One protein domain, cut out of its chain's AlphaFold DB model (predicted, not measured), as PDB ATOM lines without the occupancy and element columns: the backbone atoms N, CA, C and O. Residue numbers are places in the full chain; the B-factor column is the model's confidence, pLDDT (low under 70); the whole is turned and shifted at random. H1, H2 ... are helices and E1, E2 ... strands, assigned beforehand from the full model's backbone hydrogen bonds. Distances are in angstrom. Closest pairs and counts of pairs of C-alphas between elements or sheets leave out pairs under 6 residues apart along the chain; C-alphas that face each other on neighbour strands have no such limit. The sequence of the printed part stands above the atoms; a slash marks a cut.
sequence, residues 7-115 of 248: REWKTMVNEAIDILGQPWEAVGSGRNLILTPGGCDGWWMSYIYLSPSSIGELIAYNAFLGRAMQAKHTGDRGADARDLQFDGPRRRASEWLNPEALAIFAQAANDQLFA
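Overview. This is residues 7 to 115 of the 248 residues of an uncharacterized protein of Gordonia effusa NBRC 100432 (UniProt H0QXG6). What is the main picture? A small antiparallel sheet E3, E4, E5 has the long helix H3 packed along one face, and the hairpin E1, E2 sits beside the edge strand E3. H1 packs on that hairpin and meets H3 at a steep tilt, while short H2 lies at the start of H3. What are the parts? The printed part has 109 residues with three named helices and five named strands, in the order H1 E1 E2 E3 E4 E5 H2 H3, of the mixed class. How large is it? It is compact, with a radius of gyration of the C-alphas of 13.2 A and spans of 37 by 27 by 24 A.

Along the chain. Where are the strands? E3 is residues 44 to 50, 19.5 A long, E4 is 58 to 64, 19.8 A, and E5 is 77 to 80, 10.5 A. E1 is residues 25 to 27, 6.4 A, and E2 is 34 to 36, 6.5 A. Where are the helices? H3 is residues 99 to 114, 19.8 A, with C-alpha 114 at (-37.298, 15.286, -15.449). H1 is residues 7 to 20, 19.9 A, beginning with C-alpha 7 at (-45.243, 34.134, -32.715), and H2 is residues 93 to 96, 5.5 A.

Arrangement. How is the largest sheet built? E3 E4 E5 is a meander, each strand the antiparallel neighbour of the one before, with hairpins E3 and E4, at 158 degrees, and E4 and E5, at 174 degrees. N 47 and O 61, 3.0 A, and N 62 and O 77, 2.8 A, are within hydrogen-bond range. What is on it? H3 is on one face, making two layers, a helix and a sheet, at a height over the sheet of 8.4 A; it runs along the strands, at 27 degrees to E4 on the local plane. Its closest C-alpha to E4 is that of Ala 109, 6.2 A from that of Ala 60. What is beyond E3? The C-alphas of Thr 36 in E2 and Tyr 47 in E3 are their closest, 4.4 A apart, and E1 and E2 are an antiparallel hairpin with N 25 and O 36 at 2.9 A. How do the helices stand? H1 and H3 touch, with the C-alphas of Ala 16 and Pro 99 closest at 4.5 A, at a steep tilt of 64 degrees, the same way. H2 and H3 only just touch, only at the corner, with 3 pairs of C-alphas within 8 A, the closest those of Trp 96 and Leu 102, 6.1 A, and H3 takes part with residues 101 to 105 alone. Every O i to N i+4 pair is within hydrogen-bond range in H1 and H3; H2 is too short for such a pair.

Size, cuts and confidence. How far does it reach? The two C-alphas farthest apart are those of Ala 68 and Pro 89, 39.4 A. Is there a cut, and which links are long? The printed part has no cut; the links E4 to E5 and E5 to H2 are long, with 12 residues each. Where is confidence low? Residues 52 to 56, 72 to 79 and 81 are under 70, and the mean pLDDT of the printed part is 84.8.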
ATOM      1  N   ARG A   7     -43.801  34.082 -32.951       89.12
ATOM      2  CA  ARG A   7     -45.243  34.134 -32.715       89.12
ATOM      3  C   ARG A   7     -45.852  32.736 -32.731       89.12
ATOM      4  O   ARG A   7     -46.597  32.416 -31.816       89.12
ATOM      5  N   GLU A   8     -45.514  31.926 -33.732       89.62
ATOM      6  CA  GLU A   8     -45.991  30.542 -33.837       89.62
ATOM      7  C   GLU A   8     -45.484  29.690 -32.672       89.62
ATOM      8  O   GLU A   8     -46.271  28.962 -32.079       89.62
ATOM      9  N   TRP A   9     -44.216  29.847 -32.274       90.56
ATOM     10  CA  TRP A   9     -43.663  29.178 -31.094       90.56
ATOM     11  C   TRP A   9     -44.449  29.547 -29.835       90.56
ATOM     12  O   TRP A   9     -44.897  28.666 -29.109       90.56
ATOM     13  N   LYS A  10     -44.695  30.842 -29.608       92.88
ATOM     14  CA  LYS A  10     -45.475  31.303 -28.455       92.88
ATOM     15  C   LYS A  10     -46.898  30.749 -28.440       92.88
ATOM     16  O   LYS A  10     -47.361  30.323 -27.389       92.88
ATOM     17  N   THR A  11     -47.585  30.775 -29.580       94.19
ATOM     18  CA  THR A  11     -48.932  30.204 -29.703       94.19
ATOM     19  C   THR A  11     -48.914  28.712 -29.388       94.19
ATOM     20  O   THR A  11     -49.675  28.271 -28.536       94.19
ATOM     21  N   MET A  12     -47.983  27.966 -29.984       93.56
ATOM     22  CA  MET A  12     -47.861  26.526 -29.782       93.56
ATOM     23  C   MET A  12     -47.572  26.148 -28.325       93.56
ATOM     24  O   MET A  12     -48.173  25.213 -27.812       93.56
ATOM     25  N   VAL A  13     -46.681  26.880 -27.646       94.75
ATOM     26  CA  VAL A  13     -46.385  26.660 -26.220       94.75
ATOM     27  C   VAL A  13     -47.617  26.908 -25.354       94.75
ATOM     28  O   VAL A  13     -47.915  26.099 -24.483       94.75
ATOM     29  N   ASN A  14     -48.345  28.001 -25.592       95.88
ATOM     30  CA  ASN A  14     -49.534  28.326 -24.806       95.88
ATOM     31  C   ASN A  14     -50.644  27.280 -24.990       95.88
ATOM     32  O   ASN A  14     -51.216  26.826 -24.009       95.88
ATOM     33  N   GLU A  15     -50.900  26.850 -26.227       97.25
ATOM     34  CA  GLU A  15     -51.895  25.809 -26.511       97.25
ATOM     35  C   GLU A  15     -51.466  24.443 -25.943       97.25
ATOM     36  O   GLU A  15     -52.294  23.695 -25.426       97.25
ATOM     37  N   ALA A  16     -50.167  24.124 -25.954       96.81
ATOM     38  CA  ALA A  16     -49.654  22.925 -25.292       96.81
ATOM     39  C   ALA A  16     -49.847  22.980 -23.768       96.81
ATOM     40  O   ALA A  16     -50.155  21.959 -23.160       96.81
ATOM     41  N   ILE A  17     -49.714  24.157 -23.144       97.00
ATOM     42  CA  ILE A  17     -50.006  24.349 -21.714       97.00
ATOM     43  C   ILE A  17     -51.490  24.127 -21.421       97.00
ATOM     44  O   ILE A  17     -51.805  23.495 -20.418       97.00
ATOM     45  N   ASP A  18     -52.396  24.581 -22.290       97.25
ATOM     46  CA  ASP A  18     -53.834  24.332 -22.122       97.25
ATOM     47  C   ASP A  18     -54.157  22.823 -22.136       97.25
ATOM     48  O   ASP A  18     -55.048  22.374 -21.414       97.25
ATOM     49  N   ILE A  19     -53.405  22.033 -22.914       97.44
ATOM     50  CA  ILE A  19     -53.508  20.565 -22.957       97.44
ATOM     51  C   ILE A  19     -52.885  19.917 -21.710       97.44
ATOM     52  O   ILE A  19     -53.483  19.019 -21.119       97.44
ATOM     53  N   LEU A  20     -51.677  20.342 -21.331       96.31
ATOM     54  CA  LEU A  20     -50.906  19.769 -20.222       96.31
ATOM     55  C   LEU A  20     -51.507  20.106 -18.849       96.31
ATOM     56  O   LEU A  20     -51.419  19.307 -17.918       96.31
ATOM     57  N   GLY A  21     -52.105  21.289 -18.717       95.81
ATOM     58  CA  GLY A  21     -52.575  21.835 -17.453       95.81
ATOM     59  C   GLY A  21     -51.444  22.218 -16.490       95.81
ATOM     60  O   GLY A  21     -50.261  22.264 -16.828       95.81
ATOM     61  N   GLN A  22     -51.820  22.519 -15.247       91.38
ATOM     62  CA  GLN A  22     -50.855  22.779 -14.173       91.38
ATOM     63  C   GLN A  22     -50.031  21.513 -13.871       91.38
ATOM     64  O   GLN A  22     -50.601  20.421 -13.892       91.38
ATOM     65  N   PRO A  23     -48.729  21.625 -13.533       92.44
ATOM     66  CA  PRO A  23     -47.977  22.846 -13.192       92.44
ATOM     67  C   PRO A  23     -47.248  23.534 -14.364       92.44
ATOM     68  O   PRO A  23     -46.420  24.413 -14.128       92.44
ATOM     69  N   TRP A  24     -47.508  23.143 -15.613       95.69
ATOM     70  CA  TRP A  24     -46.742  23.634 -16.757       95.69
ATOM     71  C   TRP A  24     -46.926  25.131 -17.005       95.69
ATOM     72  O   TRP A  24     -48.034  25.667 -16.942       95.69
ATOM     73  N   GLU A  25     -45.824  25.807 -17.328       95.19
ATOM     74  CA  GLU A  25     -45.821  27.236 -17.621       95.19
ATOM     75  C   GLU A  25     -44.826  27.617 -18.720       95.19
ATOM     76  O   GLU A  25     -43.807  26.956 -18.945       95.19
ATOM     77  N   ALA A  26     -45.137  28.714 -19.411       94.44
ATOM     78  CA  ALA A  26     -44.256  29.341 -20.382       94.44
ATOM     79  C   ALA A  26     -43.459  30.443 -19.687       94.44
ATOM     80  O   ALA A  26     -44.050  31.370 -19.126       94.44
ATOM     81  N   VAL A  27     -42.132  30.390 -19.768       90.94
ATOM     82  CA  VAL A  27     -41.259  31.427 -19.200       90.94
ATOM     83  C   VAL A  27     -40.315  31.991 -20.253       90.94
ATOM     84  O   VAL A  27     -40.010  31.355 -21.261       90.94
ATOM     85  N   GLY A  28     -39.871  33.228 -20.036       87.38
ATOM     86  CA  GLY A  28     -39.057  33.962 -20.998       87.38
ATOM     87  C   GLY A  28     -39.876  34.616 -22.114       87.38
ATOM     88  O   GLY A  28     -41.083  34.842 -22.008       87.38
ATOM     89  N   SER A  29     -39.199  35.010 -23.192       85.62
ATOM     90  CA  SER A  29     -39.832  35.702 -24.318       85.62
ATOM     91  C   SER A  29     -39.035  35.551 -25.612       85.62
ATOM     92  O   SER A  29     -37.857  35.186 -25.614       85.62
ATOM     93  N   GLY A  30     -39.674  35.860 -26.741       83.62
ATOM     94  CA  GLY A  30     -38.996  35.861 -28.031       83.62
ATOM     95  C   GLY A  30     -38.516  34.463 -28.428       83.62
ATOM     96  O   GLY A  30     -39.267  33.494 -28.369       83.62
ATOM     97  N   ARG A  31     -37.243  34.372 -28.826       76.25
ATOM     98  CA  ARG A  31     -36.569  33.097 -29.130       76.25
ATOM     99  C   ARG A  31     -36.132  32.322 -27.883       76.25
ATOM    100  O   ARG A  31     -35.775  31.162 -28.012       76.25
ATOM    101  N   ASN A  32     -36.182  32.953 -26.711       79.50
ATOM    102  CA  ASN A  32     -35.805  32.356 -25.429       79.50
ATOM    103  C   ASN A  32     -37.038  31.929 -24.618       79.50
ATOM    104  O   ASN A  32     -36.932  31.697 -23.420       79.50
ATOM    105  N   LEU A  33     -38.222  31.903 -25.240       89.50
ATOM    106  CA  LEU A  33     -39.412  31.341 -24.614       89.50
ATOM    107  C   LEU A  33     -39.203  29.832 -24.447       89.50
ATOM    108  O   LEU A  33     -38.889  29.153 -25.425       89.50
ATOM    109  N   ILE A  34     -39.395  29.325 -23.238       91.94
ATOM    110  CA  ILE A  34     -39.255  27.907 -22.896       91.94
ATOM    111  C   ILE A  34     -40.511  27.412 -22.174       91.94
ATOM    112  O   ILE A  34     -41.244  28.198 -21.571       91.94
ATOM    113  N   LEU A  35     -40.745  26.106 -22.245       94.81
ATOM    114  CA  LEU A  35     -41.808  25.397 -21.537       94.81
ATOM    115  C   LEU A  35     -41.193  24.644 -20.348       94.81
ATOM    116  O   LEU A  35     -40.247  23.888 -20.537       94.81
ATOM    117  N   THR A  36     -41.706  24.833 -19.135       94.31
ATOM    118  CA  THR A  36     -41.181  24.204 -17.905       94.31
ATOM    119  C   THR A  36     -42.318  23.557 -17.110       94.31
ATOM    120  O   THR A  36     -43.421  24.112 -17.117       94.31
ATOM    121  N   PRO A  37     -42.102  22.431 -16.398       91.88
ATOM    122  CA  PRO A  37     -43.103  21.812 -15.518       91.88
ATOM    123  C   PRO A  37     -43.366  22.620 -14.224       91.88
ATOM    124  O   PRO A  37     -43.745  22.054 -13.204       91.88
ATOM    125  N   GLY A  38     -43.157  23.941 -14.243       88.38
ATOM    126  CA  GLY A  38     -43.322  24.846 -13.105       88.38
ATOM    127  C   GLY A  38     -42.010  25.450 -12.598       88.38
ATOM    128  O   GLY A  38     -41.004  25.513 -13.314       88.38
ATOM    129  N   GLY A  39     -42.048  25.921 -11.347       85.94
ATOM    130  CA  GLY A  39     -40.878  26.430 -10.634       85.94
ATOM    131  C   GLY A  39     -39.874  25.335 -10.260       85.94
ATOM    132  O   GLY A  39     -40.131  24.146 -10.421       85.94
ATOM    133  N   CYS A  40     -38.714  25.747  -9.755       90.38
ATOM    134  CA  CYS A  40     -37.632  24.857  -9.350       90.38
ATOM    135  C   CYS A  40     -37.411  24.925  -7.833       90.38
ATOM    136  O   CYS A  40     -37.081  25.986  -7.292       90.38
ATOM    137  N   ASP A  41     -37.531  23.787  -7.154       87.38
ATOM    138  CA  ASP A  41     -37.243  23.604  -5.724       87.38
ATOM    139  C   ASP A  41     -35.957  22.795  -5.460       87.38
ATOM    140  O   ASP A  41     -35.424  22.814  -4.353       87.38
ATOM    141  N   GLY A  42     -35.422  22.127  -6.486       90.69
ATOM    142  CA  GLY A  42     -34.280  21.225  -6.370       90.69
ATOM    143  C   GLY A  42     -32.980  21.713  -7.017       90.69
ATOM    144  O   GLY A  42     -32.780  22.889  -7.343       90.69
ATOM    145  N   TRP A  43     -32.079  20.747  -7.210       92.44
ATOM    146  CA  TRP A  43     -30.765  20.903  -7.846       92.44
ATOM    147  C   TRP A  43     -30.820  21.024  -9.374       92.44
ATOM    148  O   TRP A  43     -29.794  21.271 -10.011       92.44
ATOM    149  N   TRP A  44     -32.004  20.841  -9.953       91.44
ATOM    150  CA  TRP A  44     -32.191  20.612 -11.375       91.44
ATOM    151  C   TRP A  44     -33.210  21.571 -11.956       91.44
ATOM    152  O   TRP A  44     -34.354  21.634 -11.509       91.44
ATOM    153  N   MET A  45     -32.794  22.288 -12.990       90.94
ATOM    154  CA  MET A  45     -33.683  23.106 -13.800       90.94
ATOM    155  C   MET A  45     -34.068  22.316 -15.043       90.94
ATOM    156  O   MET A  45     -33.191  21.992 -15.842       90.94
ATOM    157  N   SER A  46     -35.356  22.026 -15.199       91.62
ATOM    158  CA  SER A  46     -35.882  21.216 -16.302       91.62
ATOM    159  C   SER A  46     -36.725  22.092 -17.217       91.62
ATOM    160  O   SER A  46     -37.599  22.805 -16.734       91.62
ATOM    161  N   TYR A  47     -36.470  22.081 -18.520       92.12
ATOM    162  CA  TYR A  47     -37.262  22.855 -19.475       92.12
ATOM    163  C   TYR A  47     -37.164  22.291 -20.889       92.12
ATOM    164  O   TYR A  47     -36.290  21.489 -21.213       92.12
ATOM    165  N   ILE A  48     -38.075  22.734 -21.744       92.00
ATOM    166  CA  ILE A  48     -38.160  22.382 -23.153       92.00
ATOM    167  C   ILE A  48     -38.051  23.656 -23.970       92.00
ATOM    168  O   ILE A  48     -38.711  24.658 -23.684       92.00
ATOM    169  N   TYR A  49     -37.225  23.615 -25.005       88.94
ATOM    170  CA  TYR A  49     -37.058  24.730 -25.923       88.94
ATOM    171  C   TYR A  49     -36.985  24.249 -27.366       88.94
ATOM    172  O   TYR A  49     -36.667  23.092 -27.655       88.94
ATOM    173  N   LEU A  50     -37.273  25.168 -28.283       86.69
ATOM    174  CA  LEU A  50     -37.067  24.956 -29.704       86.69
ATOM    175  C   LEU A  50     -35.637  25.367 -30.069       86.69
ATOM    176  O   LEU A  50     -35.276  26.544 -29.997       86.69
ATOM    177  N   SER A  51     -34.821  24.399 -30.477       82.12
ATOM    178  CA  SER A  51     -33.460  24.649 -30.937       82.12
ATOM    179  C   SER A  51     -33.467  25.543 -32.185       82.12
ATOM    180  O   SER A  51     -34.226  25.276 -33.122       82.12
ATOM    181  N   PRO A  52     -32.596  26.569 -32.269       69.94
ATOM    182  CA  PRO A  52     -32.512  27.478 -33.416       69.94
ATOM    183  C   PRO A  52     -31.882  26.834 -34.671       69.94
ATOM    184  O   PRO A  52     -31.386  27.540 -35.551       69.94
ATOM    185  N   SER A  53     -31.863  25.501 -34.763       66.25
ATOM    186  CA  SER A  53     -31.339  24.758 -35.907       66.25
ATOM    187  C   SER A  53     -32.248  24.897 -37.136       66.25
ATOM    188  O   SER A  53     -33.440  25.180 -37.037       66.25
ATOM    189  N   SER A  54     -31.693  24.654 -38.329       56.78
ATOM    190  CA  SER A  54     -32.434  24.722 -39.607       56.78
ATOM    191  C   SER A  54     -33.618  23.744 -39.733       56.78
ATOM    192  O   SER A  54     -34.406  23.849 -40.676       56.78
ATOM    193  N   ILE A  55     -33.725  22.793 -38.800       64.44
ATOM    194  CA  ILE A  55     -34.742  21.740 -38.760       64.44
ATOM    195  C   ILE A  55     -35.816  22.046 -37.700       64.44
ATOM    196  O   ILE A  55     -36.928  21.543 -37.834       64.44
ATOM    197  N   GLY A  56     -35.523  22.907 -36.714       69.12
ATOM    198  CA  GLY A  56     -36.436  23.223 -35.614       69.12
ATOM    199  C   GLY A  56     -36.688  21.997 -34.741       69.12
ATOM    200  O   GLY A  56     -37.732  21.363 -34.842       69.12
ATOM    201  N   GLU A  57     -35.712  21.633 -33.914       80.81
ATOM    202  CA  GLU A  57     -35.805  20.456 -33.042       80.81
ATOM    203  C   GLU A  57     -36.268  20.857 -31.641       80.81
ATOM    204  O   GLU A  57     -35.752  21.817 -31.066       80.81
ATOM    205  N   LEU A  58     -37.231  20.115 -31.090       86.88
ATOM    206  CA  LEU A  58     -37.585  20.219 -29.677       86.88
ATOM    207  C   LEU A  58     -36.520  19.515 -28.843       86.88
ATOM    208  O   LEU A  58     -36.199  18.353 -29.096       86.88
ATOM    209  N   ILE A  59     -36.006  20.220 -27.842       87.69
ATOM    210  CA  ILE A  59     -35.016  19.701 -26.905       87.69
ATOM    211  C   ILE A  59     -35.585  19.824 -25.497       87.69
ATOM    212  O   ILE A  59     -35.957  20.918 -25.076       87.69
ATOM    213  N   ALA A  60     -35.622  18.709 -24.773       89.88
ATOM    214  CA  ALA A  60     -35.801  18.680 -23.329       89.88
ATOM    215  C   ALA A  60     -34.424  18.752 -22.661       89.88
ATOM    216  O   ALA A  60     -33.490  18.060 -23.071       89.88
ATOM    217  N   TYR A  61     -34.271  19.593 -21.646       88.00
ATOM    218  CA  TYR A  61     -32.976  19.853 -21.033       88.00
ATOM    219  C   TYR A  61     -33.061  19.954 -19.514       88.00
ATOM    220  O   TYR A  61     -33.909  20.675 -18.991       88.00
ATOM    221  N   ASN A  62     -32.121  19.287 -18.839       87.62
ATOM    222  CA  ASN A  62     -31.887  19.369 -17.403       87.62
ATOM    223  C   ASN A  62     -30.525  19.987 -17.132       87.62
ATOM    224  O   ASN A  62     -29.489  19.405 -17.465       87.62
ATOM    225  N   ALA A  63     -30.529  21.139 -16.474       87.12
ATOM    226  CA  ALA A  63     -29.317  21.808 -16.033       87.12
ATOM    227  C   ALA A  63     -29.050  21.555 -14.549       87.12
ATOM    228  O   ALA A  63     -29.971  21.651 -13.733       87.12
ATOM    229  N   PHE A  64     -27.784  21.324 -14.193       89.44
ATOM    230  CA  PHE A  64     -27.375  21.359 -12.792       89.44
ATOM    231  C   PHE A  64     -27.285  22.795 -12.294       89.44
ATOM    232  O   PHE A  64     -26.581  23.610 -12.889       89.44
ATOM    233  N   LEU A  65     -27.895  23.076 -11.149       91.69
ATOM    234  CA  LEU A  65     -27.844  24.391 -10.509       91.69
ATOM    235  C   LEU A  65     -26.758  24.508  -9.430       91.69
ATOM    236  O   LEU A  65     -26.656  25.541  -8.779       91.69
ATOM    237  N   GLY A  66     -25.929  23.478  -9.235       91.69
ATOM    238  CA  GLY A  66     -24.829  23.499  -8.263       91.69
ATOM    239  C   GLY A  66     -23.594  24.304  -8.689       91.69
ATOM    240  O   GLY A  66     -22.593  24.307  -7.980       91.69
ATOM    241  N   ARG A  67     -23.630  24.947  -9.863       90.44
ATOM    242  CA  ARG A  67     -22.535  25.747 -10.432       90.44
ATOM    243  C   ARG A  67     -23.084  26.894 -11.274       90.44
ATOM    244  O   ARG A  67     -24.243  26.862 -11.684       90.44
ATOM    245  N   ALA A  68     -22.224  27.853 -11.606       88.69
ATOM    246  CA  ALA A  68     -22.541  28.879 -12.595       88.69
ATOM    247  C   ALA A  68     -22.944  28.245 -13.940       88.69
ATOM    248  O   ALA A  68     -22.168  27.507 -14.560       88.69
ATOM    249  N   MET A  69     -24.173  28.525 -14.376       83.69
ATOM    250  CA  MET A  69     -24.717  28.013 -15.628       83.69
ATOM    251  C   MET A  69     -24.076  28.691 -16.843       83.69
ATOM    252  O   MET A  69     -23.810  29.893 -16.852       83.69
ATOM    253  N   GLN A  70     -23.874  27.915 -17.905       78.69
ATOM    254  CA  GLN A  70     -23.273  28.380 -19.155       78.69
ATOM    255  C   GLN A  70     -24.318  28.464 -20.268       78.69
ATOM    256  O   GLN A  70     -25.250  27.662 -20.311       78.69
ATOM    257  N   ALA A  71     -24.128  29.386 -21.217       71.56
ATOM    258  CA  ALA A  71     -25.012  29.505 -22.381       71.56
ATOM    259  C   ALA A  71     -24.895  28.310 -23.341       71.56
ATOM    260  O   ALA A  71     -25.834  28.001 -24.071       71.56
ATOM    261  N   LYS A  72     -23.737  27.637 -23.364       63.22
ATOM    262  CA  LYS A  72     -23.574  26.370 -24.076       63.22
ATOM    263  C   LYS A  72     -23.746  25.238 -23.079       63.22
ATOM    264  O   LYS A  72     -22.889  24.981 -22.245       63.22
ATOM    265  N   HIS A  73     -24.869  24.563 -23.229       56.47
ATOM    266  CA  HIS A  73     -25.378  23.417 -22.485       56.47
ATOM    267  C   HIS A  73     -24.515  22.133 -22.558       56.47
ATOM    268  O   HIS A  73     -24.989  21.016 -22.367       56.47
ATOM    269  N   THR A  74     -23.228  22.255 -22.883       52.00
ATOM    270  CA  THR A  74     -22.296  21.127 -22.921       52.00
ATOM    271  C   THR A  74     -22.052  20.617 -21.506       52.00
ATOM    272  O   THR A  74     -21.545  21.355 -20.664       52.00
ATOM    273  N   GLY A  75     -22.378  19.349 -21.254       49.84
ATOM    274  CA  GLY A  75     -22.075  18.679 -19.990       49.84
ATOM    275  C   GLY A  75     -23.216  18.601 -18.975       49.84
ATOM    276  O   GLY A  75     -22.988  18.011 -17.925       49.84
ATOM    277  N   ASP A  76     -24.426  19.095 -19.259       63.94
ATOM    278  CA  ASP A  76     -25.631  18.637 -18.540       63.94
ATOM    279  C   ASP A  76     -26.492  17.732 -19.444       63.94
ATOM    280  O   ASP A  76     -26.097  17.410 -20.569       63.94
ATOM    281  N   ARG A  77     -27.611  17.214 -18.924       64.06
ATOM    282  CA  ARG A  77     -28.386  16.156 -19.589       64.06
ATOM    283  C   ARG A  77     -29.448  16.784 -20.495       64.06
ATOM    284  O   ARG A  77     -30.415  17.355 -20.008       64.06
ATOM    285  N   GLY A  78     -29.266  16.664 -21.809       62.38
ATOM    286  CA  GLY A  78     -30.286  16.978 -22.815       62.38
ATOM    287  C   GLY A  78     -30.831  15.711 -23.467       62.38
ATOM    288  O   GLY A  78     -30.121  14.710 -23.538       62.38
ATOM    289  N   ALA A  79     -32.073  15.765 -23.934       68.00
ATOM    290  CA  ALA A  79     -32.703  14.735 -24.749       68.00
ATOM    291  C   ALA A  79     -33.500  15.394 -25.877       68.00
ATOM    292  O   ALA A  79     -34.221  16.371 -25.654       68.00
ATOM    293  N   ASP A  80     -33.389  14.851 -27.082       76.62
ATOM    294  CA  ASP A  80     -34.295  15.175 -28.181       76.62
ATOM    295  C   ASP A  80     -35.332  14.059 -28.396       76.62
ATOM    296  O   ASP A  80     -35.372  13.059 -27.678       76.62
ATOM    297  N   ALA A  81     -36.217  14.222 -29.382       68.12
ATOM    298  CA  ALA A  81     -37.294  13.260 -29.638       68.12
ATOM    299  C   ALA A  81     -36.808  11.846 -30.011       68.12
ATOM    300  O   ALA A  81     -37.597  10.906 -29.999       68.12
ATOM    301  N   ARG A  82     -35.536  11.671 -30.372       73.06
ATOM    302  CA  ARG A  82     -34.926  10.368 -30.665       73.06
ATOM    303  C   ARG A  82     -34.470   9.648 -29.400       73.06
ATOM    304  O   ARG A  82     -34.371   8.423 -29.432       73.06
ATOM    305  N   ASP A  83     -34.200  10.397 -28.335       76.62
ATOM    306  CA  ASP A  83     -33.735   9.878 -27.047       76.62
ATOM    307  C   ASP A  83     -34.900   9.471 -26.133       76.62
ATOM    308  O   ASP A  83     -34.721   8.677 -25.210       76.62
ATOM    309  N   LEU A  84     -36.098  10.001 -26.398       80.19
ATOM    310  CA  LEU A  84     -37.320   9.698 -25.658       80.19
ATOM    311  C   LEU A  84     -38.107   8.559 -26.311       80.19
ATOM    312  O   LEU A  84     -38.178   8.422 -27.535       80.19
ATOM    313  N   GLN A  85     -38.735   7.742 -25.472       82.69
ATOM    314  CA  GLN A  85     -39.610   6.662 -25.908       82.69
ATOM    315  C   GLN A  85     -41.044   7.177 -26.063       82.69
ATOM    316  O   GLN A  85     -41.578   7.824 -25.165       82.69
ATOM    317  N   PHE A  86     -41.671   6.871 -27.197       84.44
ATOM    318  CA  PHE A  86     -43.052   7.242 -27.503       84.44
ATOM    319  C   PHE A  86     -43.831   6.021 -27.974       84.44
ATOM    320  O   PHE A  86     -43.297   5.197 -28.720       84.44
ATOM    321  N   ASP A  87     -45.108   5.953 -27.610       76.38
ATOM    322  CA  ASP A  87     -46.020   4.962 -28.164       76.38
ATOM    323  C   ASP A  87     -46.343   5.285 -29.632       76.38
ATOM    324  O   ASP A  87     -46.718   6.408 -29.986       76.38
ATOM    325  N   GLY A  88     -46.223   4.278 -30.500       72.38
ATOM    326  CA  GLY A  88     -46.541   4.386 -31.924       72.38
ATOM    327  C   GLY A  88     -45.335   4.651 -32.842       72.38
ATOM    328  O   GLY A  88     -44.180   4.480 -32.451       72.38
ATOM    329  N   PRO A  89     -45.583   4.981 -34.125       70.62
ATOM    330  CA  PRO A  89     -44.520   5.139 -35.110       70.62
ATOM    331  C   PRO A  89     -43.658   6.377 -34.829       70.62
ATOM    332  O   PRO A  89     -44.155   7.422 -34.408       70.62
ATOM    333  N   ARG A  90     -42.358   6.277 -35.139       75.06
ATOM    334  CA  ARG A  90     -41.430   7.413 -35.052       75.06
ATOM    335  C   ARG A  90     -41.905   8.562 -35.937       75.06
ATOM    336  O   ARG A  90     -42.077   8.390 -37.143       75.06
ATOM    337  N   ARG A  91     -42.037   9.739 -35.331       74.69
ATOM    338  CA  ARG A  91     -42.394  10.994 -35.999       74.69
ATOM    339  C   ARG A  91     -41.148  11.711 -36.516       74.69
ATOM    340  O   ARG A  91     -40.097  11.705 -35.870       74.69
ATOM    341  N   ARG A  92     -41.259  12.359 -37.672       75.06
ATOM    342  CA  ARG A  92     -40.261  13.292 -38.213       75.06
ATOM    343  C   ARG A  92     -40.243  14.572 -37.376       75.06
ATOM    344  O   ARG A  92     -41.265  14.959 -36.826       75.06
ATOM    345  N   ALA A  93     -39.113  15.284 -37.359       71.62
ATOM    346  CA  ALA A  93     -38.956  16.550 -36.628       71.62
ATOM    347  C   ALA A  93     -40.110  17.546 -36.875       71.62
ATOM    348  O   ALA A  93     -40.669  18.092 -35.934       71.62
ATOM    349  N   SER A  94     -40.547  17.704 -38.129       73.94
ATOM    350  CA  SER A  94     -41.651  18.604 -38.491       73.94
ATOM    351  C   SER A  94     -43.008  18.222 -37.891       73.94
ATOM    352  O   SER A  94     -43.863  19.082 -37.732       73.94
ATOM    353  N   GLU A  95     -43.226  16.943 -37.582       80.38
ATOM    354  CA  GLU A  95     -44.477  16.438 -36.998       80.38
ATOM    355  C   GLU A  95     -44.551  16.685 -35.481       80.38
ATOM    356  O   GLU A  95     -45.612  16.505 -34.883       80.38
ATOM    357  N   TRP A  96     -43.441  17.117 -34.871       82.00
ATOM    358  CA  TRP A  96     -43.375  17.567 -33.480       82.00
ATOM    359  C   TRP A  96     -43.726  19.052 -33.304       82.00
ATOM    360  O   TRP A  96     -43.885  19.513 -32.181       82.00
ATOM    361  N   LEU A  97     -43.872  19.802 -34.400       85.50
ATOM    362  CA  LEU A  97     -44.092  21.251 -34.390       85.50
ATOM    363  C   LEU A  97     -45.588  21.607 -34.447       85.50
ATOM    364  O   LEU A  97     -46.038  22.310 -35.349       85.50
ATOM    365  N   ASN A  98     -46.357  21.081 -33.494       90.62
ATOM    366  CA  ASN A  98     -47.743  21.467 -33.196       90.62
ATOM    367  C   ASN A  98     -48.026  21.304 -31.683       90.62
ATOM    368  O   ASN A  98     -47.259  20.608 -31.009       90.62
ATOM    369  N   PRO A  99     -49.091  21.931 -31.142       94.19
ATOM    370  CA  PRO A  99     -49.373  21.930 -29.705       94.19
ATOM    371  C   PRO A  99     -49.535  20.531 -29.107       94.19
ATOM    372  O   PRO A  99     -48.946  20.235 -28.069       94.19
ATOM    373  N   GLU A 100     -50.276  19.640 -29.769       94.12
ATOM    374  CA  GLU A 100     -50.537  18.288 -29.275       94.12
ATOM    375  C   GLU A 100     -49.257  17.451 -29.225       94.12
ATOM    376  O   GLU A 100     -49.001  16.740 -28.252       94.12
ATOM    377  N   ALA A 101     -48.417  17.540 -30.258       91.12
ATOM    378  CA  ALA A 101     -47.141  16.840 -30.287       91.12
ATOM    379  C   ALA A 101     -46.144  17.414 -29.269       91.12
ATOM    380  O   ALA A 101     -45.411  16.639 -28.657       91.12
ATOM    381  N   LEU A 102     -46.145  18.734 -29.045       93.06
ATOM    382  CA  LEU A 102     -45.359  19.365 -27.983       93.06
ATOM    383  C   LEU A 102     -45.819  18.894 -26.597       93.06
ATOM    384  O   LEU A 102     -44.971  18.578 -25.770       93.06
ATOM    385  N   ALA A 103     -47.127  18.783 -26.353       95.06
ATOM    386  CA  ALA A 103     -47.660  18.254 -25.098       95.06
ATOM    387  C   ALA A 103     -47.251  16.785 -24.874       95.06
ATOM    388  O   ALA A 103     -46.771  16.434 -23.800       95.06
ATOM    389  N   ILE A 104     -47.343  15.935 -25.906       93.94
ATOM    390  CA  ILE A 104     -46.870  14.538 -25.842       93.94
ATOM    391  C   ILE A 104     -45.366  14.483 -25.546       93.94
ATOM    392  O   ILE A 104     -44.927  13.722 -24.683       93.94
ATOM    393  N   PHE A 105     -44.572  15.295 -26.246       92.38
ATOM    394  CA  PHE A 105     -43.132  15.399 -26.023       92.38
ATOM    395  C   PHE A 105     -42.815  15.841 -24.593       92.38
ATOM    396  O   PHE A 105     -41.959  15.249 -23.939       92.38
ATOM    397  N   ALA A 106     -43.528  16.850 -24.094       94.19
ATOM    398  CA  ALA A 106     -43.333  17.393 -22.763       94.19
ATOM    399  C   ALA A 106     -43.662  16.388 -21.663       94.19
ATOM    400  O   ALA A 106     -42.879  16.240 -20.727       94.19
ATOM    401  N   GLN A 107     -44.754  15.638 -21.815       94.12
ATOM    402  CA  GLN A 107     -45.103  14.573 -20.883       94.12
ATOM    403  C   GLN A 107     -44.049  13.456 -20.885       94.12
ATOM    404  O   GLN A 107     -43.574  13.057 -19.826       94.12
ATOM    405  N   ALA A 108     -43.598  13.010 -22.064       92.44
ATOM    406  CA  ALA A 108     -42.552  11.991 -22.162       92.44
ATOM    407  C   ALA A 108     -41.221  12.457 -21.547       92.44
ATOM    408  O   ALA A 108     -40.573  11.700 -20.824       92.44
ATOM    409  N   ALA A 109     -40.826  13.709 -21.796       92.06
ATOM    410  CA  ALA A 109     -39.653  14.318 -21.182       92.06
ATOM    411  C   ALA A 109     -39.797  14.390 -19.658       92.06
ATOM    412  O   ALA A 109     -38.860  14.061 -18.931       92.06
ATOM    413  N   ASN A 110     -40.977  14.761 -19.163       92.69
ATOM    414  CA  ASN A 110     -41.238  14.775 -17.737       92.69
ATOM    415  C   ASN A 110     -41.060  13.386 -17.117       92.69
ATOM    416  O   ASN A 110     -40.300  13.240 -16.167       92.69
ATOM    417  N   ASP A 111     -41.678  12.363 -17.698       91.25
ATOM    418  CA  ASP A 111     -41.723  11.031 -17.093       91.25
ATOM    419  C   ASP A 111     -40.382  10.288 -17.201       91.25
ATOM    420  O   ASP A 111     -39.998   9.549 -16.295       91.25
ATOM    421  N   GLN A 112     -39.640  10.494 -18.292       89.62
ATOM    422  CA  GLN A 112     -38.416   9.736 -18.582       89.62
ATOM    423  C   GLN A 112     -37.131  10.480 -18.203       89.62
ATOM    424  O   GLN A 112     -36.108   9.841 -17.937       89.62
ATOM    425  N   LEU A 113     -37.159  11.816 -18.176       87.88
ATOM    426  CA  LEU A 113     -35.979  12.654 -17.956       87.88
ATOM    427  C   LEU A 113     -36.102  13.544 -16.709       87.88
ATOM    428  O   LEU A 113     -35.169  13.574 -15.909       87.88
ATOM    429  N   PHE A 114     -37.200  14.285 -16.527       90.38
ATOM    430  CA  PHE A 114     -37.298  15.286 -15.449       90.38
ATOM    431  C   PHE A 114     -37.616  14.654 -14.089       90.38
ATOM    432  O   PHE A 114     -36.969  14.975 -13.091       90.38
ATOM    433  N   ALA A 115     -38.552  13.706 -14.048       86.69
ATOM    434  CA  ALA A 115     -38.935  12.969 -12.843       86.69
ATOM    435  C   ALA A 115     -37.844  11.995 -12.366       86.69
ATOM    436  O   ALA A 115     -37.861  11.558 -11.219       86.69
TER     437      ALA A 115